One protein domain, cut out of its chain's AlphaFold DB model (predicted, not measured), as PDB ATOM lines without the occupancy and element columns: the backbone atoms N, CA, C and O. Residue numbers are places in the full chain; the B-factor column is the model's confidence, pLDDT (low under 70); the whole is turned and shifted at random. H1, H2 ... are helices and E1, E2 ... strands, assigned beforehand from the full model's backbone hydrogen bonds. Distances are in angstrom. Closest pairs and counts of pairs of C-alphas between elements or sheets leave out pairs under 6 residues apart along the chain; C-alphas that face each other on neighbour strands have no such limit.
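Overview. This is residues 53 to 166 and 183 to 227 of the 238 residues of an uncharacterized protein of Cryobacterium sp. MDB1-18-1 (UniProt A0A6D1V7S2). A strongly twisted five-strand sheet lies in the middle, with the long helix H2 along one face and a smaller three-strand sheet, E1 E2 E4, over part of the other face, the two sheets only partly face to face. The stretch 94 to 114 wraps round the side between E3 and E4 and pairs briefly with both, while H1 sits out at the side near the end of E6. The printed part has 159 residues with two named helices and eight named strands, in the order E1 E2 E3 E4 E5 E6 H1 E7 H2 E8, a mixed class. Both sheets are antiparallel, the larger in the order E7 E6 E5 E3 E8. The whole is compact, with a radius of gyration of the C-alphas of 15.4 A and spans of 49 by 38 by 31 A.

Along the chain. Find C-alpha 54 at (-2.316, -40.956, 39.653); from there E1, residues 54 to 63, runs 27.1 A. E2, residues 72 to 80, comes back over 25.4 A. E3, residues 85 to 93, bends by 65 degrees at residue 88. Next come E4, residues 115 to 120, E5, residues 128 to 135, and E6, residues 141 to 148. H1, residues 154 to 165, begins at C-alpha 154, (-15.193, -46.580, 21.918). Past the cut are E7, residues 191 to 194, and H2, residues 200 to 216, 23.8 A long. E8, residues 220 to 223, ends at C-alpha 223, (-6.222, -22.452, 33.082).

Arrangement. Look first at the hairpin E1 and E2, where N 56 and O 78 are 2.9 A apart; on the other side of E2, N 75 and O 117 of E4 are 2.9 A apart. In the larger sheet, N 91 of E3 and O 130 of E5 are 2.9 A apart, and N 90 of E3 and O 222 of E8 are 2.9 A apart. E5 and E6 form a hairpin, with N 131 and O 145 at 2.9 A, and edge strand E7 has N 193 at 2.9 A from O 142 of E6. H2 is on this sheet, two layers with the helix on one face, at a height over the sheet of 9.4 A; it lies over E5 and E3 and runs along the strands, at 1 degrees to E3 on the local plane. The closest C-alphas of E3 and H2 are those of Val 93 and Ala 214, 6.1 A. H1 only grazes the sheet, with residues 155 to 159, and is apart from H2. In H1 and H2 every O i to N i+4 pair is within hydrogen-bond range.

Size, cuts and confidence. The two C-alphas farthest apart, those of Ser 69 and Asp 198, are 48.8 A from each other. Residues 167 to 182 are not printed, and C-alphas 166 and 183 stand 17.9 A apart across the cut. Of the links that are printed whole, E3 to E4 is long, with 21 residues. The mean pLDDT of the printed part is 75.3; look for values under 70 at, among others, residues 151 to 166, 183 to 190 and 192 to 218.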
ATOM      1  N   THR A  53       1.875 -39.399  41.082       72.06
ATOM      2  CA  THR A  53       0.492 -39.065  41.403       72.06
ATOM      3  C   THR A  53      -0.377 -39.574  40.261       72.06
ATOM      4  O   THR A  53      -0.173 -39.190  39.108       72.06
ATOM      5  N   HIS A  54      -1.310 -40.460  40.577       76.06
ATOM      6  CA  HIS A  54      -2.316 -40.956  39.653       76.06
ATOM      7  C   HIS A  54      -3.643 -40.309  40.012       76.06
ATOM      8  O   HIS A  54      -3.991 -40.251  41.184       76.06
ATOM      9  N   TRP A  55      -4.388 -39.831  39.025       83.69
ATOM     10  CA  TRP A  55      -5.757 -39.395  39.269       83.69
ATOM     11  C   TRP A  55      -6.732 -40.543  39.076       83.69
ATOM     12  O   TRP A  55      -6.615 -41.296  38.107       83.69
ATOM     13  N   PHE A  56      -7.680 -40.631  39.998       84.69
ATOM     14  CA  PHE A  56      -8.916 -41.380  39.855       84.69
ATOM     15  C   PHE A  56     -10.026 -40.417  39.450       84.69
ATOM     16  O   PHE A  56     -10.056 -39.278  39.926       84.69
ATOM     17  N   VAL A  57     -10.887 -40.874  38.548       87.12
ATOM     18  CA  VAL A  57     -12.031 -40.125  38.036       87.12
ATOM     19  C   VAL A  57     -13.244 -41.015  38.216       87.12
ATOM     20  O   VAL A  57     -13.315 -42.064  37.586       87.12
ATOM     21  N   ASP A  58     -14.159 -40.598  39.084       86.94
ATOM     22  CA  ASP A  58     -15.361 -41.360  39.407       86.94
ATOM     23  C   ASP A  58     -16.605 -40.489  39.218       86.94
ATOM     24  O   ASP A  58     -16.640 -39.331  39.643       86.94
ATOM     25  N   SER A  59     -17.645 -41.045  38.597       86.69
ATOM     26  CA  SER A  59     -18.978 -40.435  38.594       86.69
ATOM     27  C   SER A  59     -19.692 -40.792  39.895       86.69
ATOM     28  O   SER A  59     -19.755 -41.965  40.266       86.69
ATOM     29  N   PHE A  60     -20.230 -39.797  40.604       87.44
ATOM     30  CA  PHE A  60     -20.925 -40.021  41.881       87.44
ATOM     31  C   PHE A  60     -22.406 -39.631  41.856       87.44
ATOM     32  O   PHE A  60     -23.106 -39.814  42.854       87.44
ATOM     33  N   GLY A  61     -22.903 -39.096  40.740       85.94
ATOM     34  CA  GLY A  61     -24.325 -38.830  40.573       85.94
ATOM     35  C   GLY A  61     -24.650 -37.864  39.444       85.94
ATOM     36  O   GLY A  61     -23.778 -37.369  38.737       85.94
ATOM     37  N   THR A  62     -25.938 -37.568  39.318       86.12
ATOM     38  CA  THR A  62     -26.486 -36.619  38.349       86.12
ATOM     39  C   THR A  62     -27.387 -35.614  39.057       86.12
ATOM     40  O   THR A  62     -28.073 -35.953  40.021       86.12
ATOM     41  N   SER A  63     -27.425 -34.380  38.574       81.00
ATOM     42  CA  SER A  63     -28.283 -33.314  39.072       81.00
ATOM     43  C   SER A  63     -29.056 -32.684  37.921       81.00
ATOM     44  O   SER A  63     -28.484 -32.310  36.903       81.00
ATOM     45  N   THR A  64     -30.365 -32.539  38.098       71.75
ATOM     46  CA  THR A  64     -31.263 -31.861  37.150       71.75
ATOM     47  C   THR A  64     -31.584 -30.424  37.566       71.75
ATOM     48  O   THR A  64     -32.233 -29.705  36.822       71.75
ATOM     49  N   GLY A  65     -31.135 -29.990  38.752       63.41
ATOM     50  CA  GLY A  65     -31.439 -28.665  39.312       63.41
ATOM     51  C   GLY A  65     -30.362 -27.601  39.087       63.41
ATOM     52  O   GLY A  65     -30.510 -26.483  39.568       63.41
ATOM     53  N   LEU A  66     -29.253 -27.945  38.422       66.75
ATOM     54  CA  LEU A  66     -28.139 -27.020  38.153       66.75
ATOM     55  C   LEU A  66     -28.318 -26.234  36.842       66.75
ATOM     56  O   LEU A  66     -27.818 -25.118  36.735       66.75
ATOM     57  N   LEU A  67     -29.037 -26.797  35.869       72.12
ATOM     58  CA  LEU A  67     -29.488 -26.127  34.650       72.12
ATOM     59  C   LEU A  67     -30.903 -26.614  34.329       72.12
ATOM     60  O   LEU A  67     -31.113 -27.819  34.253       72.12
ATOM     61  N   ASP A  68     -31.830 -25.685  34.077       62.09
ATOM     62  CA  ASP A  68     -33.293 -25.890  33.950       62.09
ATOM     63  C   ASP A  68     -33.776 -26.828  32.814       62.09
ATOM     64  O   ASP A  68     -34.959 -26.864  32.481       62.09
ATOM     65  N   SER A  69     -32.896 -27.610  32.194       64.81
ATOM     66  CA  SER A  69     -33.259 -28.563  31.133       64.81
ATOM     67  C   SER A  69     -32.182 -29.587  30.775       64.81
ATOM     68  O   SER A  69     -32.435 -30.447  29.931       64.81
ATOM     69  N   LYS A  70     -30.990 -29.529  31.385       75.81
ATOM     70  CA  LYS A  70     -29.876 -30.428  31.058       75.81
ATOM     71  C   LYS A  70     -29.505 -31.284  32.260       75.81
ATOM     72  O   LYS A  70     -29.359 -30.778  33.371       75.81
ATOM     73  N   THR A  71     -29.314 -32.579  32.023       80.75
ATOM     74  CA  THR A  71     -28.724 -33.476  33.018       80.75
ATOM     75  C   THR A  71     -27.279 -33.054  33.245       80.75
ATOM     76  O   THR A  71     -26.474 -33.047  32.317       80.75
ATOM     77  N   VAL A  72     -26.964 -32.669  34.478       87.38
ATOM     78  CA  VAL A  72     -25.604 -32.340  34.894       87.38
ATOM     79  C   VAL A  72     -25.021 -33.548  35.601       87.38
ATOM     80  O   VAL A  72     -25.555 -34.005  36.609       87.38
ATOM     81  N   GLU A  73     -23.921 -34.066  35.096       89.69
ATOM     82  CA  GLU A  73     -23.210 -35.186  35.689       89.69
ATOM     83  C   GLU A  73     -22.141 -34.695  36.658       89.69
ATOM     84  O   GLU A  73     -21.481 -33.674  36.439       89.69
ATOM     85  N   LEU A  74     -21.986 -35.404  37.770       91.06
ATOM     86  CA  LEU A  74     -21.109 -35.008  38.855       91.06
ATOM     87  C   LEU A  74     -19.935 -35.976  38.961       91.06
ATOM     88  O   LEU A  74     -20.110 -37.170  39.210       91.06
ATOM     89  N   PHE A  75     -18.734 -35.421  38.829       91.88
ATOM     90  CA  PHE A  75     -17.487 -36.170  38.803       91.88
ATOM     91  C   PHE A  75     -16.571 -35.789  39.951       91.88
ATOM     92  O   PHE A  75     -16.461 -34.622  40.338       91.88
ATOM     93  N   GLU A  76     -15.880 -36.788  40.472       91.81
ATOM     94  CA  GLU A  76     -14.902 -36.673  41.531       91.81
ATOM     95  C   GLU A  76     -13.512 -37.024  40.986       91.81
ATOM     96  O   GLU A  76     -13.260 -38.134  40.529       91.81
ATOM     97  N   PHE A  77     -12.606 -36.047  41.023       91.25
ATOM     98  CA  PHE A  77     -11.221 -36.176  40.584       91.25
ATOM     99  C   PHE A  77     -10.314 -36.244  41.807       91.25
ATOM    100  O   PHE A  77     -10.110 -35.237  42.497       91.25
ATOM    101  N   THR A  78      -9.748 -37.419  42.070       89.25
ATOM    102  CA  THR A  78      -8.946 -37.675  43.270       89.25
ATOM    103  C   THR A  78      -7.496 -37.968  42.902       89.25
ATOM    104  O   THR A  78      -7.221 -39.009  42.304       89.25
ATOM    105  N   PRO A  79      -6.533 -37.109  43.279       88.38
ATOM    106  CA  PRO A  79      -5.129 -37.445  43.161       88.38
ATOM    107  C   PRO A  79      -4.767 -38.458  44.250       88.38
ATOM    108  O   PRO A  79      -4.876 -38.191  45.449       88.38
ATOM    109  N   SER A  80      -4.309 -39.622  43.822       80.12
ATOM    110  CA  SER A  80      -3.712 -40.653  44.655       80.12
ATOM    111  C   SER A  80      -2.200 -40.620  44.514       80.12
ATOM    112  O   SER A  80      -1.646 -40.666  43.415       80.12
ATOM    113  N   GLY A  81      -1.522 -40.489  45.645       75.25
ATOM    114  CA  GLY A  81      -0.075 -40.371  45.732       75.25
ATOM    115  C   GLY A  81       0.331 -39.888  47.116       75.25
ATOM    116  O   GLY A  81      -0.503 -39.732  48.003       75.25
ATOM    117  N   VAL A  82       1.614 -39.632  47.332       65.81
ATOM    118  CA  VAL A  82       2.097 -39.150  48.641       65.81
ATOM    119  C   VAL A  82       2.029 -37.617  48.737       65.81
ATOM    120  O   VAL A  82       2.130 -37.055  49.824       65.81
ATOM    121  N   GLU A  83       1.828 -36.926  47.612       77.38
ATOM    122  CA  GLU A  83       2.077 -35.489  47.498       77.38
ATOM    123  C   GLU A  83       0.860 -34.705  47.007       77.38
ATOM    124  O   GLU A  83       0.111 -35.148  46.134       77.38
ATOM    125  N   ASP A  84       0.713 -33.500  47.554       86.12
ATOM    126  CA  ASP A  84      -0.223 -32.489  47.079       86.12
ATOM    127  C   ASP A  84       0.168 -32.016  45.667       86.12
ATOM    128  O   ASP A  84       1.352 -31.870  45.330       86.12
ATOM    129  N   VAL A  85      -0.840 -31.731  44.847       88.56
ATOM    130  CA  VAL A  85      -0.670 -31.350  43.443       88.56
ATOM    131  C   VAL A  85      -1.234 -29.969  43.153       88.56
ATOM    132  O   VAL A  85      -2.241 -29.541  43.720       88.56
ATOM    133  N   HIS A  86      -0.577 -29.279  42.230       89.38
ATOM    134  CA  HIS A  86      -1.048 -28.039  41.641       89.38
ATOM    135  C   HIS A  86      -1.482 -28.302  40.200       89.38
ATOM    136  O   HIS A  86      -0.664 -28.718  39.386       89.38
ATOM    137  N   LEU A  87      -2.754 -28.076  39.887       88.25
ATOM    138  CA  LEU A  87      -3.271 -28.135  38.525       88.25
ATOM    139  C   LEU A  87      -2.841 -26.878  37.765       88.25
ATOM    140  O   LEU A  87      -3.077 -25.759  38.216       88.25
ATOM    141  N   SER A  88      -2.233 -27.075  36.600       84.81
ATOM    142  CA  SER A  88      -1.853 -26.005  35.677       84.81
ATOM    143  C   SER A  88      -3.007 -25.663  34.731       84.81
ATOM    144  O   SER A  88      -3.338 -24.489  34.557       84.81
ATOM    145  N   PHE A  89      -3.651 -26.681  34.158       84.94
ATOM    146  CA  PHE A  89      -4.863 -26.531  33.356       84.94
ATOM    147  C   PHE A  89      -5.720 -27.802  33.411       84.94
ATOM    148  O   PHE A  89      -5.255 -28.877  33.804       84.94
ATOM    149  N   ILE A  90      -6.973 -27.650  32.995       89.69
ATOM    150  CA  ILE A  90      -7.916 -28.734  32.739       89.69
ATOM    151  C   ILE A  90      -8.612 -28.473  31.400       89.69
ATOM    152  O   ILE A  90      -9.076 -27.360  31.154       89.69
ATOM    153  N   ALA A  91      -8.639 -29.473  30.523       88.50
ATOM    154  CA  ALA A  91      -9.340 -29.404  29.242       88.50
ATOM    155  C   ALA A  91     -10.489 -30.409  29.226       88.50
ATOM    156  O   ALA A  91     -10.321 -31.530  29.696       88.50
ATOM    157  N   PHE A  92     -11.623 -30.007  28.670       88.38
ATOM    158  CA  PHE A  92     -12.841 -30.798  28.536       88.38
ATOM    159  C   PHE A  92     -13.119 -31.008  27.052       88.38
ATOM    160  O   PHE A  92     -13.133 -30.039  26.298       88.38
ATOM    161  N   VAL A  93     -13.328 -32.248  26.623       85.88
ATOM    162  CA  VAL A  93     -13.662 -32.602  25.236       85.88
ATOM    163  C   VAL A  93     -14.952 -33.408  25.250       85.88
ATOM    164  O   VAL A  93     -15.098 -34.309  26.073       85.88
ATOM    165  N   GLY A  94     -15.907 -33.056  24.384       84.69
ATOM    166  CA  GLY A  94     -17.239 -33.676  24.370       84.69
ATOM    167  C   GLY A  94     -18.086 -33.379  25.615       84.69
ATOM    168  O   GLY A  94     -19.119 -34.010  25.820       84.69
ATOM    169  N   CYS A  95     -17.656 -32.448  26.468       88.44
ATOM    170  CA  CYS A  95     -18.389 -32.008  27.648       88.44
ATOM    171  C   CYS A  95     -18.082 -30.542  27.978       88.44
ATOM    172  O   CYS A  95     -17.032 -30.001  27.620       88.44
ATOM    173  N   GLU A  96     -19.006 -29.912  28.689       89.56
ATOM    174  CA  GLU A  96     -18.928 -28.535  29.151       89.56
ATOM    175  C   GLU A  96     -18.877 -28.493  30.674       89.56
ATOM    176  O   GLU A  96     -19.627 -29.180  31.369       89.56
ATOM    177  N   TYR A  97     -17.998 -27.647  31.201       90.25
ATOM    178  CA  TYR A  97     -17.894 -27.424  32.633       90.25
ATOM    179  C   TYR A  97     -18.947 -26.427  33.126       90.25
ATOM    180  O   TYR A  97     -19.013 -25.295  32.649       90.25
ATOM    181  N   VAL A  98     -19.716 -26.832  34.139       89.56
ATOM    182  CA  VAL A  98     -20.727 -26.003  34.804       89.56
ATOM    183  C   VAL A  98     -20.186 -25.519  36.152       89.56
ATOM    184  O   VAL A  98     -20.187 -26.272  37.133       89.56
ATOM    185  N   PRO A  99     -19.715 -24.265  36.256       86.31
ATOM    186  CA  PRO A  99     -19.200 -23.750  37.512       86.31
ATOM    187  C   PRO A  99     -20.310 -23.531  38.539       86.31
ATOM    188  O   PRO A  99     -21.287 -22.828  38.288       86.31
ATOM    189  N   SER A 100     -20.116 -24.062  39.746       86.12
ATOM    190  CA  SER A 100     -20.958 -23.758  40.908       86.12
ATOM    191  C   SER A 100     -20.110 -23.545  42.165       86.12
ATOM    192  O   SER A 100     -18.905 -23.815  42.182       86.12
ATOM    193  N   LYS A 101     -20.728 -23.057  43.248       85.81
ATOM    194  CA  LYS A 101     -20.044 -22.866  44.541       85.81
ATOM    195  C   LYS A 101     -19.457 -24.177  45.079       85.81
ATOM    196  O   LYS A 101     -18.354 -24.164  45.633       85.81
ATOM    197  N   ASP A 102     -20.176 -25.277  44.875       85.75
ATOM    198  CA  ASP A 102     -19.819 -26.606  45.371       85.75
ATOM    199  C   ASP A 102     -18.987 -27.404  44.351       85.75
ATOM    200  O   ASP A 102     -18.155 -28.224  44.746       85.75
ATOM    201  N   TYR A 103     -19.125 -27.091  43.057       88.19
ATOM    202  CA  TYR A 103     -18.467 -27.766  41.932       88.19
ATOM    203  C   TYR A 103     -17.505 -26.826  41.199       88.19
ATOM    204  O   TYR A 103     -17.701 -26.448  40.040       88.19
ATOM    205  N   ARG A 104     -16.451 -26.408  41.907       89.00
ATOM    206  CA  ARG A 104     -15.412 -25.520  41.367       89.00
ATOM    207  C   ARG A 104     -14.067 -26.197  41.177       89.00
ATOM    208  O   ARG A 104     -13.613 -26.927  42.061       89.00
ATOM    209  N   ILE A 105     -13.389 -25.854  40.080       89.94
ATOM    210  CA  ILE A 105     -12.005 -26.274  39.844       89.94
ATOM    211  C   ILE A 105     -11.124 -25.739  40.978       89.94
ATOM    212  O   ILE A 105     -11.051 -24.535  41.239       89.94
ATOM    213  N   ARG A 106     -10.455 -26.656  41.680       89.94
ATOM    214  CA  ARG A 106      -9.477 -26.346  42.722       89.94
ATOM    215  C   ARG A 106      -8.085 -26.523  42.146       89.94
ATOM    216  O   ARG A 106      -7.618 -27.640  41.998       89.94
ATOM    217  N   TRP A 107      -7.396 -25.416  41.892       89.19
ATOM    218  CA  TRP A 107      -6.049 -25.442  41.309       89.19
ATOM    219  C   TRP A 107      -4.978 -26.050  42.218       89.19
ATOM    220  O   TRP A 107      -3.898 -26.380  41.754       89.19
ATOM    221  N   SER A 108      -5.261 -26.223  43.506       90.00
ATOM    222  CA  SER A 108      -4.396 -26.964  44.423       90.00
ATOM    223  C   SER A 108      -5.225 -28.035  45.110       90.00
ATOM    224  O   SER A 108      -6.175 -27.720  45.836       90.00
ATOM    225  N   VAL A 109      -4.873 -29.293  44.872       88.62
ATOM    226  CA  VAL A 109      -5.597 -30.459  45.376       88.62
ATOM    227  C   VAL A 109      -4.665 -31.242  46.286       88.62
ATOM    228  O   VAL A 109      -3.547 -31.590  45.909       88.62
ATOM    229  N   LYS A 110      -5.116 -31.474  47.520       87.25
ATOM    230  CA  LYS A 110      -4.339 -32.261  48.477       87.25
ATOM    231  C   LYS A 110      -4.411 -33.735  48.119       87.25
ATOM    232  O   LYS A 110      -5.459 -34.180  47.650       87.25
ATOM    233  N   SER A 111      -3.352 -34.484  48.401       84.75
ATOM    234  CA  SER A 111      -3.392 -35.932  48.204       84.75
ATOM    235  C   SER A 111      -4.578 -36.560  48.952       84.75
ATOM    236  O   SER A 111      -4.883 -36.184  50.088       84.75
ATOM    237  N   GLY A 112      -5.288 -37.471  48.280       82.50
ATOM    238  CA  GLY A 112      -6.459 -38.171  48.810       82.50
ATOM    239  C   GLY A 112      -7.699 -37.294  49.003       82.50
ATOM    240  O   GLY A 112      -8.733 -37.797  49.434       82.50
ATOM    241  N   LYS A 113      -7.632 -35.991  48.701       88.38
ATOM    242  CA  LYS A 113      -8.808 -35.121  48.678       88.38
ATOM    243  C   LYS A 113      -9.274 -34.948  47.257       88.38
ATOM    244  O   LYS A 113      -8.503 -34.530  46.403       88.38
ATOM    245  N   ALA A 114     -10.555 -35.157  47.041       88.56
ATOM    246  CA  ALA A 114     -11.082 -34.996  45.716       88.56
ATOM    247  C   ALA A 114     -11.486 -33.558  45.381       88.56
ATOM    248  O   ALA A 114     -11.871 -32.750  46.238       88.56
ATOM    249  N   MET A 115     -11.424 -33.262  44.090       92.31
ATOM    250  CA  MET A 115     -12.042 -32.110  43.462       92.31
ATOM    251  C   MET A 115     -13.327 -32.568  42.776       92.31
ATOM    252  O   MET A 115     -13.296 -33.486  41.966       92.31
ATOM    253  N   LYS A 116     -14.446 -31.910  43.080       93.62
ATOM    254  CA  LYS A 116     -15.744 -32.233  42.485       93.62
ATOM    255  C   LYS A 116     -16.063 -31.256  41.366       93.62
ATOM    256  O   LYS A 116     -15.990 -30.045  41.587       93.62
ATOM    257  N   LEU A 117     -16.411 -31.775  40.197       93.44
ATOM    258  CA  LEU A 117     -16.795 -31.005  39.020       93.44
ATOM    259  C   LEU A 117     -18.199 -31.409  38.574       93.44
ATOM    260  O   LEU A 117     -18.606 -32.554  38.741       93.44
ATOM    261  N   ALA A 118     -18.914 -30.446  38.006       92.38
ATOM    262  CA  ALA A 118     -20.215 -30.636  37.395       92.38
ATOM    263  C   ALA A 118     -20.050 -30.421  35.892       92.38
ATOM    264  O   ALA A 118     -19.568 -29.363  35.479       92.38
ATOM    265  N   LEU A 119     -20.385 -31.435  35.102       91.88
ATOM    266  CA  LEU A 119     -20.172 -31.467  33.661       91.88
ATOM    267  C   LEU A 119     -21.494 -31.746  32.948       91.88
ATOM    268  O   LEU A 119     -22.343 -32.477  33.449       91.88
ATOM    269  N   VAL A 120     -21.667 -31.159  31.773       90.56
ATOM    270  CA  VAL A 120     -22.794 -31.423  30.875       90.56
ATOM    271  C   VAL A 120     -22.238 -32.009  29.590       90.56
ATOM    272  O   VAL A 120     -21.244 -31.515  29.067       90.56
ATOM    273  N   SER A 121     -22.861 -33.062  29.077       86.19
ATOM    274  CA  SER A 121     -22.465 -33.696  27.824       86.19
ATOM    275  C   SER A 121     -23.698 -34.218  27.098       86.19
ATOM    276  O   SER A 121     -24.646 -34.664  27.740       86.19
ATOM    277  N   ASP A 122     -23.661 -34.182  25.767       81.69
ATOM    278  CA  ASP A 122     -24.672 -34.812  24.913       81.69
ATOM    279  C   ASP A 122     -24.360 -36.305  24.645       81.69
ATOM    280  O   ASP A 122     -25.154 -37.001  24.017       81.69
ATOM    281  N   GLY A 123     -23.212 -36.808  25.122       83.25
ATOM    282  CA  GLY A 123     -22.751 -38.190  24.949       83.25
ATOM    283  C   GLY A 123     -21.507 -38.460  25.793       83.25
ATOM    284  O   GLY A 123     -20.379 -38.424  25.293       83.25
ATOM    285  N   ILE A 124     -21.717 -38.687  27.089       82.88
ATOM    286  CA  ILE A 124     -20.659 -38.769  28.100       82.88
ATOM    287  C   ILE A 124     -19.676 -39.927  27.859       82.88
ATOM    288  O   ILE A 124     -18.491 -39.821  28.169       82.88
ATOM    289  N   GLU A 125     -20.119 -41.003  27.216       80.81
ATOM    290  CA  GLU A 125     -19.277 -42.127  26.804       80.81
ATOM    291  C   GLU A 125     -18.181 -41.725  25.799       80.81
ATOM    292  O   GLU A 125     -17.210 -42.456  25.605       80.81
ATOM    293  N   ASN A 126     -18.319 -40.552  25.172       81.62
ATOM    294  CA  ASN A 126     -17.327 -39.979  24.269       81.62
ATOM    295  C   ASN A 126     -16.558 -38.798  24.892       81.62
ATOM    296  O   ASN A 126     -15.741 -38.172  24.213       81.62
ATOM    297  N   ALA A 127     -16.808 -38.473  26.161       85.62
ATOM    298  CA  ALA A 127     -16.253 -37.297  26.808       85.62
ATOM    299  C   ALA A 127     -14.939 -37.590  27.550       85.62
ATOM    300  O   ALA A 127     -14.776 -38.610  28.226       85.62
ATOM    301  N   TRP A 128     -14.000 -36.649  27.441       86.31
ATOM    302  CA  TRP A 128     -12.665 -36.738  28.030       86.31
ATOM    303  C   TRP A 128     -12.288 -35.490  28.799       86.31
ATOM    304  O   TRP A 128     -12.691 -34.371  28.471       86.31
ATOM    305  N   VAL A 129     -11.405 -35.694  29.769       88.31
ATOM    306  CA  VAL A 129     -10.761 -34.627  30.517       88.31
ATOM    307  C   VAL A 129      -9.250 -34.779  30.454       88.31
ATOM    308  O   VAL A 129      -8.705 -35.806  30.855       88.31
ATOM    309  N   ALA A 130      -8.551 -33.741  29.997       87.94
ATOM    310  CA  ALA A 130      -7.112 -33.631  30.204       87.94
ATOM    311  C   ALA A 130      -6.844 -32.920  31.522       87.94
ATOM    312  O   ALA A 130      -7.333 -31.812  31.746       87.94
ATOM    313  N   LEU A 131      -6.001 -33.516  32.354       88.44
ATOM    314  CA  LEU A 131      -5.441 -32.862  33.526       88.44
ATOM    315  C   LEU A 131      -3.966 -32.607  33.295       88.44
ATOM    316  O   LEU A 131      -3.227 -33.533  32.959       88.44
ATOM    317  N   ALA A 132      -3.533 -31.379  33.558       86.81
ATOM    318  CA  ALA A 132      -2.126 -31.064  33.705       86.81
ATOM    319  C   ALA A 132      -1.823 -30.623  35.124       86.81
ATOM    320  O   ALA A 132      -2.452 -29.699  35.642       86.81
ATOM    321  N   TRP A 133      -0.845 -31.266  35.750       88.38
ATOM    322  CA  TRP A 133      -0.489 -30.991  37.130       88.38
ATOM    323  C   TRP A 133       1.014 -31.001  37.363       88.38
ATOM    324  O   TRP A 133       1.794 -31.640  36.662       88.38
ATOM    325  N   GLN A 134       1.411 -30.307  38.416       86.31
ATOM    326  CA  GLN A 134       2.746 -30.316  38.986       86.31
ATOM    327  C   GLN A 134       2.661 -30.835  40.416       86.31
ATOM    328  O   GLN A 134       1.672 -30.616  41.121       86.31
ATOM    329  N   ARG A 135       3.717 -31.497  40.877       83.69
ATOM    330  CA  ARG A 135       3.865 -31.815  42.301       83.69
ATOM    331  C   ARG A 135       4.258 -30.537  43.040       83.69
ATOM    332  O   ARG A 135       5.060 -29.755  42.530       83.69
ATOM    333  N   LEU A 136       3.734 -30.312  44.245       78.44
ATOM    334  CA  LEU A 136       4.116 -29.122  45.021       78.44
ATOM    335  C   LEU A 136       5.576 -29.161  45.498       78.44
ATOM    336  O   LEU A 136       6.212 -28.111  45.590       78.44
ATOM    337  N   THR A 137       6.097 -30.354  45.775       76.31
ATOM    338  CA  THR A 137       7.485 -30.610  46.194       76.31
ATOM    339  C   THR A 137       8.469 -30.532  45.028       76.31
ATOM    340  O   THR A 137       9.586 -30.046  45.194       76.31
ATOM    341  N   ASP A 138       8.047 -30.968  43.839       74.62
ATOM    342  CA  ASP A 138       8.850 -30.954  42.622       74.62
ATOM    343  C   ASP A 138       8.107 -30.283  41.462       74.62
ATOM    344  O   ASP A 138       7.493 -30.926  40.608       74.62
ATOM    345  N   LYS A 139       8.224 -28.954  41.414       74.69
ATOM    346  CA  LYS A 139       7.664 -28.117  40.343       74.69
ATOM    347  C   LYS A 139       8.464 -28.176  39.041       74.69
ATOM    348  O   LYS A 139       8.120 -27.495  38.080       74.69
ATOM    349  N   ARG A 140       9.552 -28.956  38.988       71.06
ATOM    350  CA  ARG A 140      10.387 -29.064  37.783       71.06
ATOM    351  C   ARG A 140       9.703 -29.862  36.687       71.06
ATOM    352  O   ARG A 140      10.213 -29.845  35.576       71.06
ATOM    353  N   PHE A 141       8.619 -30.578  36.973       76.62
ATOM    354  CA  PHE A 141       7.918 -31.400  35.995       76.62
ATOM    355  C   PHE A 141       6.435 -31.044  35.940       76.62
ATOM    356  O   PHE A 141       5.780 -30.955  36.978       76.62
ATOM    357  N   VAL A 142       5.918 -30.883  34.723       78.81
ATOM    358  CA  VAL A 142       4.480 -30.877  34.434       78.81
ATOM    359  C   VAL A 142       4.125 -32.254  33.910       78.81
ATOM    360  O   VAL A 142       4.780 -32.761  33.003       78.81
ATOM    361  N   TYR A 143       3.097 -32.845  34.493       82.12
ATOM    362  CA  TYR A 143       2.495 -34.096  34.070       82.12
ATOM    363  C   TYR A 143       1.189 -33.777  33.361       82.12
ATOM    364  O   TYR A 143       0.447 -32.923  33.840       82.12
ATOM    365  N   VAL A 144       0.905 -34.453  32.254       82.38
ATOM    366  CA  VAL A 144      -0.362 -34.334  31.529       82.38
ATOM    367  C   VAL A 144      -0.916 -35.725  31.285       82.38
ATOM    368  O   VAL A 144      -0.173 -36.636  30.909       82.38
ATOM    369  N   ARG A 145      -2.220 -35.894  31.496       82.44
ATOM    370  CA  ARG A 145      -2.918 -37.128  31.148       82.44
ATOM    371  C   ARG A 145      -4.369 -36.872  30.772       82.44
ATOM    372  O   ARG A 145      -5.036 -36.050  31.397       82.44
ATOM    373  N   TRP A 146      -4.824 -37.622  29.777       83.81
ATOM    374  CA  TRP A 146      -6.214 -37.713  29.354       83.81
ATOM    375  C   TRP A 146      -6.941 -38.818  30.128       83.81
ATOM    376  O   TRP A 146      -6.402 -39.911  30.310       83.81
ATOM    377  N   TYR A 147      -8.156 -38.516  30.574       84.00
ATOM    378  CA  TYR A 147      -9.038 -39.405  31.318       84.00
ATOM    379  C   TYR A 147     -10.402 -39.481  30.627       84.00
ATOM    380  O   TYR A 147     -10.996 -38.423  30.399       84.00
ATOM    381  N   PRO A 148     -10.913 -40.682  30.308       85.31
ATOM    382  CA  PRO A 148     -12.311 -40.820  29.927       85.31
ATOM    383  C   PRO A 148     -13.185 -40.549  31.156       85.31
ATOM    384  O   PRO A 148     -12.798 -40.878  32.281       85.31
ATOM    385  N   LEU A 149     -14.346 -39.923  30.959       84.62
ATOM    386  CA  LEU A 149     -15.263 -39.639  32.067       84.62
ATOM    387  C   LEU A 149     -16.037 -40.880  32.521       84.62
ATOM    388  O   LEU A 149     -16.305 -41.025  33.710       84.62
ATOM    389  N   ILE A 150     -16.350 -41.794  31.604       81.19
ATOM    390  CA  ILE A 150     -17.007 -43.066  31.916       81.19
ATOM    391  C   ILE A 150     -16.143 -44.228  31.433       81.19
ATOM    392  O   ILE A 150     -15.539 -44.170  30.364       81.19
ATOM    393  N   GLY A 151     -16.087 -45.287  32.245       65.69
ATOM    394  CA  GLY A 151     -15.536 -46.575  31.834       65.69
ATOM    395  C   GLY A 151     -16.501 -47.280  30.880       65.69
ATOM    396  O   GLY A 151     -17.633 -47.582  31.255       65.69
ATOM    397  N   GLY A 152     -16.051 -47.530  29.655       63.44
ATOM    398  CA  GLY A 152     -16.838 -48.089  28.552       63.44
ATOM    399  C   GLY A 152     -17.004 -47.134  27.362       63.44
ATOM    400  O   GLY A 152     -16.742 -45.937  27.450       63.44
ATOM    401  N   GLY A 153     -17.418 -47.684  26.219       64.69
ATOM    402  CA  GLY A 153     -17.532 -46.946  24.959       64.69
ATOM    403  C   GLY A 153     -16.223 -46.925  24.167       64.69
ATOM    404  O   GLY A 153     -15.159 -47.268  24.677       64.69
ATOM    405  N   ARG A 154     -16.296 -46.481  22.902       66.88
ATOM    406  CA  ARG A 154     -15.193 -46.580  21.918       66.88
ATOM    407  C   ARG A 154     -13.856 -46.048  22.427       66.88
ATOM    408  O   ARG A 154     -12.795 -46.511  22.024       66.88
ATOM    409  N   LEU A 155     -13.926 -45.033  23.272       66.62
ATOM    410  CA  LEU A 155     -12.781 -44.314  23.786       66.62
ATOM    411  C   LEU A 155     -12.146 -45.000  25.006       66.62
ATOM    412  O   LEU A 155     -10.922 -45.074  25.089       66.62
ATOM    413  N   SER A 156     -12.953 -45.565  25.904       67.75
ATOM    414  CA  SER A 156     -12.445 -46.428  26.977       67.75
ATOM    415  C   SER A 156     -11.887 -47.740  26.420       67.75
ATOM    416  O   SER A 156     -10.845 -48.196  26.877       67.75
ATOM    417  N   ASP A 157     -12.528 -48.306  25.394       69.50
ATOM    418  CA  ASP A 157     -12.069 -49.536  24.741       69.50
ATOM    419  C   ASP A 157     -10.684 -49.335  24.100       69.50
ATOM    420  O   ASP A 157      -9.791 -50.167  24.263       69.50
ATOM    421  N   ALA A 158     -10.468 -48.192  23.437       66.62
ATOM    422  CA  ALA A 158      -9.166 -47.821  22.881       66.62
ATOM    423  C   ALA A 158      -8.086 -47.682  23.969       66.62
ATOM    424  O   ALA A 158      -6.940 -48.095  23.776       66.62
ATOM    425  N   LEU A 159      -8.450 -47.133  25.130       68.88
ATOM    426  CA  LEU A 159      -7.565 -47.038  26.287       68.88
ATOM    427  C   LEU A 159      -7.182 -48.428  26.828       68.88
ATOM    428  O   LEU A 159      -6.000 -48.707  27.058       68.88
ATOM    429  N   ASP A 160      -8.156 -49.315  27.000       69.12
ATOM    430  CA  ASP A 160      -7.931 -50.667  27.515       69.12
ATOM    431  C   ASP A 160      -7.115 -51.534  26.541       69.12
ATOM    432  O   ASP A 160      -6.191 -52.250  26.954       69.12
ATOM    433  N   GLU A 161      -7.371 -51.421  25.235       68.38
ATOM    434  CA  GLU A 161      -6.578 -52.069  24.185       68.38
ATOM    435  C   GLU A 161      -5.113 -51.603  24.229       68.38
ATOM    436  O   GLU A 161      -4.183 -52.409  24.145       68.38
ATOM    437  N   GLN A 162      -4.866 -50.314  24.467       65.44
ATOM    438  CA  GLN A 162      -3.504 -49.805  24.606       65.44
ATOM    439  C   GLN A 162      -2.794 -50.285  25.870       65.44
ATOM    440  O   GLN A 162      -1.625 -50.684  25.796       65.44
ATOM    441  N   MET A 163      -3.462 -50.247  27.027       62.97
ATOM    442  CA  MET A 163      -2.865 -50.707  28.285       62.97
ATOM    443  C   MET A 163      -2.537 -52.199  28.233       62.97
ATOM    444  O   MET A 163      -1.470 -52.614  28.694       62.97
ATOM    445  N   SER A 164      -3.409 -52.999  27.618       64.31
ATOM    446  CA  SER A 164      -3.174 -54.429  27.415       64.31
ATOM    447  C   SER A 164      -2.060 -54.702  26.392       64.31
ATOM    448  O   SER A 164      -1.219 -55.573  26.638       64.31
ATOM    449  N   ALA A 165      -1.947 -53.907  25.321       62.38
ATOM    450  CA  ALA A 165      -0.847 -53.995  24.352       62.38
ATOM    451  C   ALA A 165       0.532 -53.618  24.938       62.38
ATOM    452  O   ALA A 165       1.563 -54.108  24.472       62.38
ATOM    453  N   HIS A 166       0.574 -52.788  25.986       54.50
ATOM    454  CA  HIS A 166       1.807 -52.348  26.657       54.50
ATOM    455  C   HIS A 166       2.239 -53.246  27.836       54.50
ATOM    456  O   HIS A 166       3.198 -52.924  28.542       54.50
ATOM    457  N   VAL A 183      -0.902 -36.493  21.978       52.97
ATOM    458  CA  VAL A 183      -1.942 -35.454  21.997       52.97
ATOM    459  C   VAL A 183      -3.253 -36.036  21.476       52.97
ATOM    460  O   VAL A 183      -3.457 -36.152  20.271       52.97
ATOM    461  N   GLY A 184      -4.143 -36.404  22.397       54.41
ATOM    462  CA  GLY A 184      -5.526 -36.759  22.091       54.41
ATOM    463  C   GLY A 184      -6.058 -37.978  22.858       54.41
ATOM    464  O   GLY A 184      -5.296 -38.682  23.521       54.41
ATOM    465  N   PRO A 185      -7.370 -38.255  22.750       53.91
ATOM    466  CA  PRO A 185      -8.115 -39.276  23.491       53.91
ATOM    467  C   PRO A 185      -7.759 -40.709  23.073       53.91
ATOM    468  O   PRO A 185      -8.293 -41.666  23.616       53.91
ATOM    469  N   GLY A 186      -6.848 -40.864  22.110       53.53
ATOM    470  CA  GLY A 186      -6.245 -42.138  21.754       53.53
ATOM    471  C   GLY A 186      -4.932 -42.426  22.475       53.53
ATOM    472  O   GLY A 186      -4.448 -43.523  22.305       53.53
ATOM    473  N   ASP A 187      -4.344 -41.510  23.255       60.41
ATOM    474  CA  ASP A 187      -3.053 -41.722  23.928       60.41
ATOM    475  C   ASP A 187      -3.154 -41.400  25.431       60.41
ATOM    476  O   ASP A 187      -2.750 -40.337  25.907       60.41
ATOM    477  N   ALA A 188      -3.683 -42.323  26.234       55.50
ATOM    478  CA  ALA A 188      -3.929 -42.083  27.665       55.50
ATOM    479  C   ALA A 188      -2.698 -42.253  28.575       55.50
ATOM    480  O   ALA A 188      -2.816 -42.381  29.805       55.50
ATOM    481  N   ASN A 189      -1.504 -42.308  27.988       62.53
ATOM    482  CA  ASN A 189      -0.270 -42.411  28.746       62.53
ATOM    483  C   ASN A 189      -0.002 -41.104  29.498       62.53
ATOM    484  O   ASN A 189      -0.179 -40.011  28.966       62.53
ATOM    485  N   THR A 190       0.472 -41.213  30.743       66.56
ATOM    486  CA  THR A 190       0.957 -40.038  31.472       66.56
ATOM    487  C   THR A 190       2.199 -39.511  30.770       66.56
ATOM    488  O   THR A 190       3.272 -40.120  30.832       66.56
ATOM    489  N   TRP A 191       2.070 -38.354  30.144       70.50
ATOM    490  CA  TRP A 191       3.200 -37.620  29.614       70.50
ATOM    491  C   TRP A 191       3.755 -36.681  30.687       70.50
ATOM    492  O   TRP A 191       3.033 -36.229  31.577       70.50
ATOM    493  N   TYR A 192       5.056 -36.406  30.636       67.62
ATOM    494  CA  TYR A 192       5.670 -35.415  31.508       67.62
ATOM    495  C   TYR A 192       6.782 -34.656  30.793       67.62
ATOM    496  O   TYR A 192       7.588 -35.243  30.070       67.62
ATOM    497  N   GLN A 193       6.877 -33.361  31.072       69.06
ATOM    498  CA  GLN A 193       7.956 -32.497  30.608       69.06
ATOM    499  C   GLN A 193       8.628 -31.821  31.782       69.06
ATOM    500  O   GLN A 193       7.987 -31.374  32.733       69.06
ATOM    501  N   ARG A 194       9.955 -31.741  31.699       68.38
ATOM    502  CA  ARG A 194      10.733 -30.931  32.622       68.38
ATOM    503  C   ARG A 194      10.582 -29.461  32.235       68.38
ATOM    504  O   ARG A 194      11.049 -29.075  31.168       68.38
ATOM    505  N   VAL A 195      10.016 -28.662  33.130       66.31
ATOM    506  CA  VAL A 195       9.995 -27.198  33.071       66.31
ATOM    507  C   VAL A 195      11.443 -26.722  33.146       66.31
ATOM    508  O   VAL A 195      12.115 -26.874  34.174       66.31
ATOM    509  N   LYS A 196      11.977 -26.221  32.033       59.03
ATOM    510  CA  LYS A 196      13.295 -25.577  32.013       59.03
ATOM    511  C   LYS A 196      13.092 -24.106  32.354       59.03
ATOM    512  O   LYS A 196      12.351 -23.419  31.665       59.03
ATOM    513  N   THR A 197      13.803 -23.624  33.371       50.72
ATOM    514  CA  THR A 197      13.697 -22.255  33.904       50.72
ATOM    515  C   THR A 197      13.921 -21.155  32.850       50.72
ATOM    516  O   THR A 197      13.407 -20.058  33.022       50.72
ATOM    517  N   ASP A 198      14.588 -21.477  31.732       46.44
ATOM    518  CA  ASP A 198      14.870 -20.555  30.617       46.44
ATOM    519  C   ASP A 198      14.096 -20.868  29.314       46.44
ATOM    520  O   ASP A 198      14.307 -20.218  28.291       46.44
ATOM    521  N   ALA A 199      13.197 -21.864  29.301       43.25
ATOM    522  CA  ALA A 199      12.518 -22.328  28.084       43.25
ATOM    523  C   ALA A 199      11.015 -22.012  28.077       43.25
ATOM    524  O   ALA A 199      10.190 -22.873  27.782       43.25
ATOM    525  N   ILE A 200      10.664 -20.748  28.317       46.81
ATOM    526  CA  ILE A 200       9.281 -20.246  28.198       46.81
ATOM    527  C   ILE A 200       8.679 -20.570  26.811       46.81
ATOM    528  O   ILE A 200       7.478 -20.786  26.697       46.81
ATOM    529  N   LYS A 201       9.509 -20.674  25.761       45.88
ATOM    530  CA  LYS A 201       9.054 -20.982  24.393       45.88
ATOM    531  C   LYS A 201       8.585 -22.426  24.184       45.88
ATOM    532  O   LYS A 201       7.596 -22.633  23.496       45.88
ATOM    533  N   HIS A 202       9.256 -23.420  24.767       42.66
ATOM    534  CA  HIS A 202       8.931 -24.832  24.503       42.66
ATOM    535  C   HIS A 202       7.788 -25.336  25.397       42.66
ATOM    536  O   HIS A 202       7.006 -26.193  24.995       42.66
ATOM    537  N   ASP A 203       7.649 -24.753  26.591       48.50
ATOM    538  CA  ASP A 203       6.500 -25.000  27.466       48.50
ATOM    539  C   ASP A 203       5.203 -24.411  26.872       48.50
ATOM    540  O   ASP A 203       4.124 -24.963  27.079       48.50
ATOM    541  N   GLN A 204       5.300 -23.339  26.071       55.16
ATOM    542  CA  GLN A 204       4.171 -22.824  25.293       55.16
ATOM    543  C   GLN A 204       3.765 -23.765  24.162       55.16
ATOM    544  O   GLN A 204       2.576 -23.953  23.983       55.16
ATOM    545  N   GLU A 205       4.695 -24.387  23.436       54.97
ATOM    546  CA  GLU A 205       4.357 -25.260  22.298       54.97
ATOM    547  C   GLU A 205       3.561 -26.506  22.707       54.97
ATOM    548  O   GLU A 205       2.614 -26.879  22.016       54.97
ATOM    549  N   VAL A 206       3.881 -27.135  23.845       56.28
ATOM    550  CA  VAL A 206       3.121 -28.318  24.283       56.28
ATOM    551  C   VAL A 206       1.762 -27.941  24.848       56.28
ATOM    552  O   VAL A 206       0.773 -28.602  24.529       56.28
ATOM    553  N   LEU A 207       1.686 -26.851  25.620       62.28
ATOM    554  CA  LEU A 207       0.393 -26.292  25.995       62.28
ATOM    555  C   LEU A 207      -0.396 -25.988  24.719       62.28
ATOM    556  O   LEU A 207      -1.449 -26.572  24.534       62.28
ATOM    557  N   VAL A 208       0.152 -25.235  23.770       61.97
ATOM    558  CA  VAL A 208      -0.481 -24.952  22.473       61.97
ATOM    559  C   VAL A 208      -0.971 -26.226  21.787       61.97
ATOM    560  O   VAL A 208      -2.133 -26.262  21.426       61.97
ATOM    561  N   SER A 209      -0.199 -27.315  21.728       60.31
ATOM    562  CA  SER A 209      -0.672 -28.565  21.106       60.31
ATOM    563  C   SER A 209      -1.884 -29.191  21.811       60.31
ATOM    564  O   SER A 209      -2.803 -29.675  21.154       60.31
ATOM    565  N   ILE A 210      -1.926 -29.155  23.147       62.62
ATOM    566  CA  ILE A 210      -3.046 -29.696  23.930       62.62
ATOM    567  C   ILE A 210      -4.259 -28.767  23.835       62.62
ATOM    568  O   ILE A 210      -5.393 -29.239  23.770       62.62
ATOM    569  N   PHE A 211      -4.018 -27.456  23.802       66.38
ATOM    570  CA  PHE A 211      -5.042 -26.441  23.590       66.38
ATOM    571  C   PHE A 211      -5.647 -26.573  22.198       66.38
ATOM    572  O   PHE A 211      -6.861 -26.698  22.097       66.38
ATOM    573  N   ASP A 212      -4.820 -26.632  21.159       64.31
ATOM    574  CA  ASP A 212      -5.225 -26.825  19.772       64.31
ATOM    575  C   ASP A 212      -5.999 -28.129  19.620       64.31
ATOM    576  O   ASP A 212      -7.053 -28.140  18.997       64.31
ATOM    577  N   PHE A 213      -5.539 -29.223  20.233       62.50
ATOM    578  CA  PHE A 213      -6.281 -30.477  20.212       62.50
ATOM    579  C   PHE A 213      -7.661 -30.337  20.873       62.50
ATOM    580  O   PHE A 213      -8.669 -30.722  20.277       62.50
ATOM    581  N   ALA A 214      -7.718 -29.791  22.090       61.19
ATOM    582  CA  ALA A 214      -8.972 -29.637  22.817       61.19
ATOM    583  C   ALA A 214      -9.945 -28.738  22.045       61.19
ATOM    584  O   ALA A 214     -11.088 -29.121  21.841       61.19
ATOM    585  N   ILE A 215      -9.467 -27.601  21.545       66.25
ATOM    586  CA  ILE A 215     -10.231 -26.640  20.748       66.25
ATOM    587  C   ILE A 215     -10.721 -27.262  19.434       66.25
ATOM    588  O   ILE A 215     -11.910 -27.189  19.134       66.25
ATOM    589  N   ASN A 216      -9.837 -27.901  18.663       66.12
ATOM    590  CA  ASN A 216     -10.187 -28.505  17.372       66.12
ATOM    591  C   ASN A 216     -11.151 -29.689  17.528       66.12
ATOM    592  O   ASN A 216     -11.862 -30.032  16.588       66.12
ATOM    593  N   SER A 217     -11.207 -30.285  18.719       57.53
ATOM    594  CA  SER A 217     -12.168 -31.333  19.071       57.53
ATOM    595  C   SER A 217     -13.494 -30.779  19.617       57.53
ATOM    596  O   SER A 217     -14.282 -31.537  20.179       57.53
ATOM    597  N   GLY A 218     -13.736 -29.465  19.507       64.56
ATOM    598  CA  GLY A 218     -14.928 -28.798  20.046       64.56
ATOM    599  C   GLY A 218     -14.948 -28.695  21.575       64.56
ATOM    600  O   GLY A 218     -16.001 -28.506  22.173       64.56
ATOM    601  N   GLY A 219     -13.797 -28.873  22.218       71.25
ATOM    602  CA  GLY A 219     -13.623 -28.831  23.660       71.25
ATOM    603  C   GLY A 219     -13.353 -27.433  24.217       71.25
ATOM    604  O   GLY A 219     -13.084 -26.471  23.499       71.25
ATOM    605  N   THR A 220     -13.387 -27.327  25.545       75.81
ATOM    606  CA  THR A 220     -13.094 -26.095  26.288       75.81
ATOM    607  C   THR A 220     -11.892 -26.289  27.203       75.81
ATOM    608  O   THR A 220     -11.661 -27.381  27.718       75.81
ATOM    609  N   VAL A 221     -11.109 -25.232  27.438       75.81
ATOM    610  CA  VAL A 221      -9.925 -25.313  28.306       75.81
ATOM    611  C   VAL A 221      -9.959 -24.239  29.385       75.81
ATOM    612  O   VAL A 221     -10.185 -23.062  29.119       75.81
ATOM    613  N   GLN A 222      -9.709 -24.646  30.628       77.62
ATOM    614  CA  GLN A 222      -9.616 -23.767  31.789       77.62
ATOM    615  C   GLN A 222      -8.167 -23.769  32.295       77.62
ATOM    616  O   GLN A 222      -7.601 -24.834  32.550       77.62
ATOM    617  N   MET A 223      -7.561 -22.592  32.489       75.81
ATOM    618  CA  MET A 223      -6.222 -22.452  33.082       75.81
ATOM    619  C   MET A 223      -6.273 -21.787  34.459       75.81
ATOM    620  O   MET A 223      -7.129 -20.942  34.738       75.81
ATOM    621  N   ALA A 224      -5.276 -22.089  35.295       65.88
ATOM    622  CA  ALA A 224      -5.050 -21.366  36.538       65.88
ATOM    623  C   ALA A 224      -4.779 -19.872  36.249       65.88
ATOM    624  O   ALA A 224      -3.707 -19.494  35.783       65.88
ATOM    625  N   GLY A 225      -5.767 -19.012  36.516       48.81
ATOM    626  CA  GLY A 225      -5.644 -17.553  36.399       48.81
ATOM    627  C   GLY A 225      -6.006 -16.930  35.042       48.81
ATOM    628  O   GLY A 225      -5.941 -15.707  34.933       48.81
ATOM    629  N   ARG A 226      -6.420 -17.709  34.027       46.97
ATOM    630  CA  ARG A 226      -6.966 -17.206  32.747       46.97
ATOM    631  C   ARG A 226      -8.017 -18.171  32.179       46.97
ATOM    632  O   ARG A 226      -7.747 -19.356  32.028       46.97
ATOM    633  N   GLN A 227      -9.194 -17.664  31.820       41.19
ATOM    634  CA  GLN A 227     -10.080 -18.363  30.886       41.19
ATOM    635  C   GLN A 227      -9.600 -18.055  29.470       41.19
ATOM    636  O   GLN A 227      -9.506 -16.886  29.097       41.19
TER     637      GLN A 227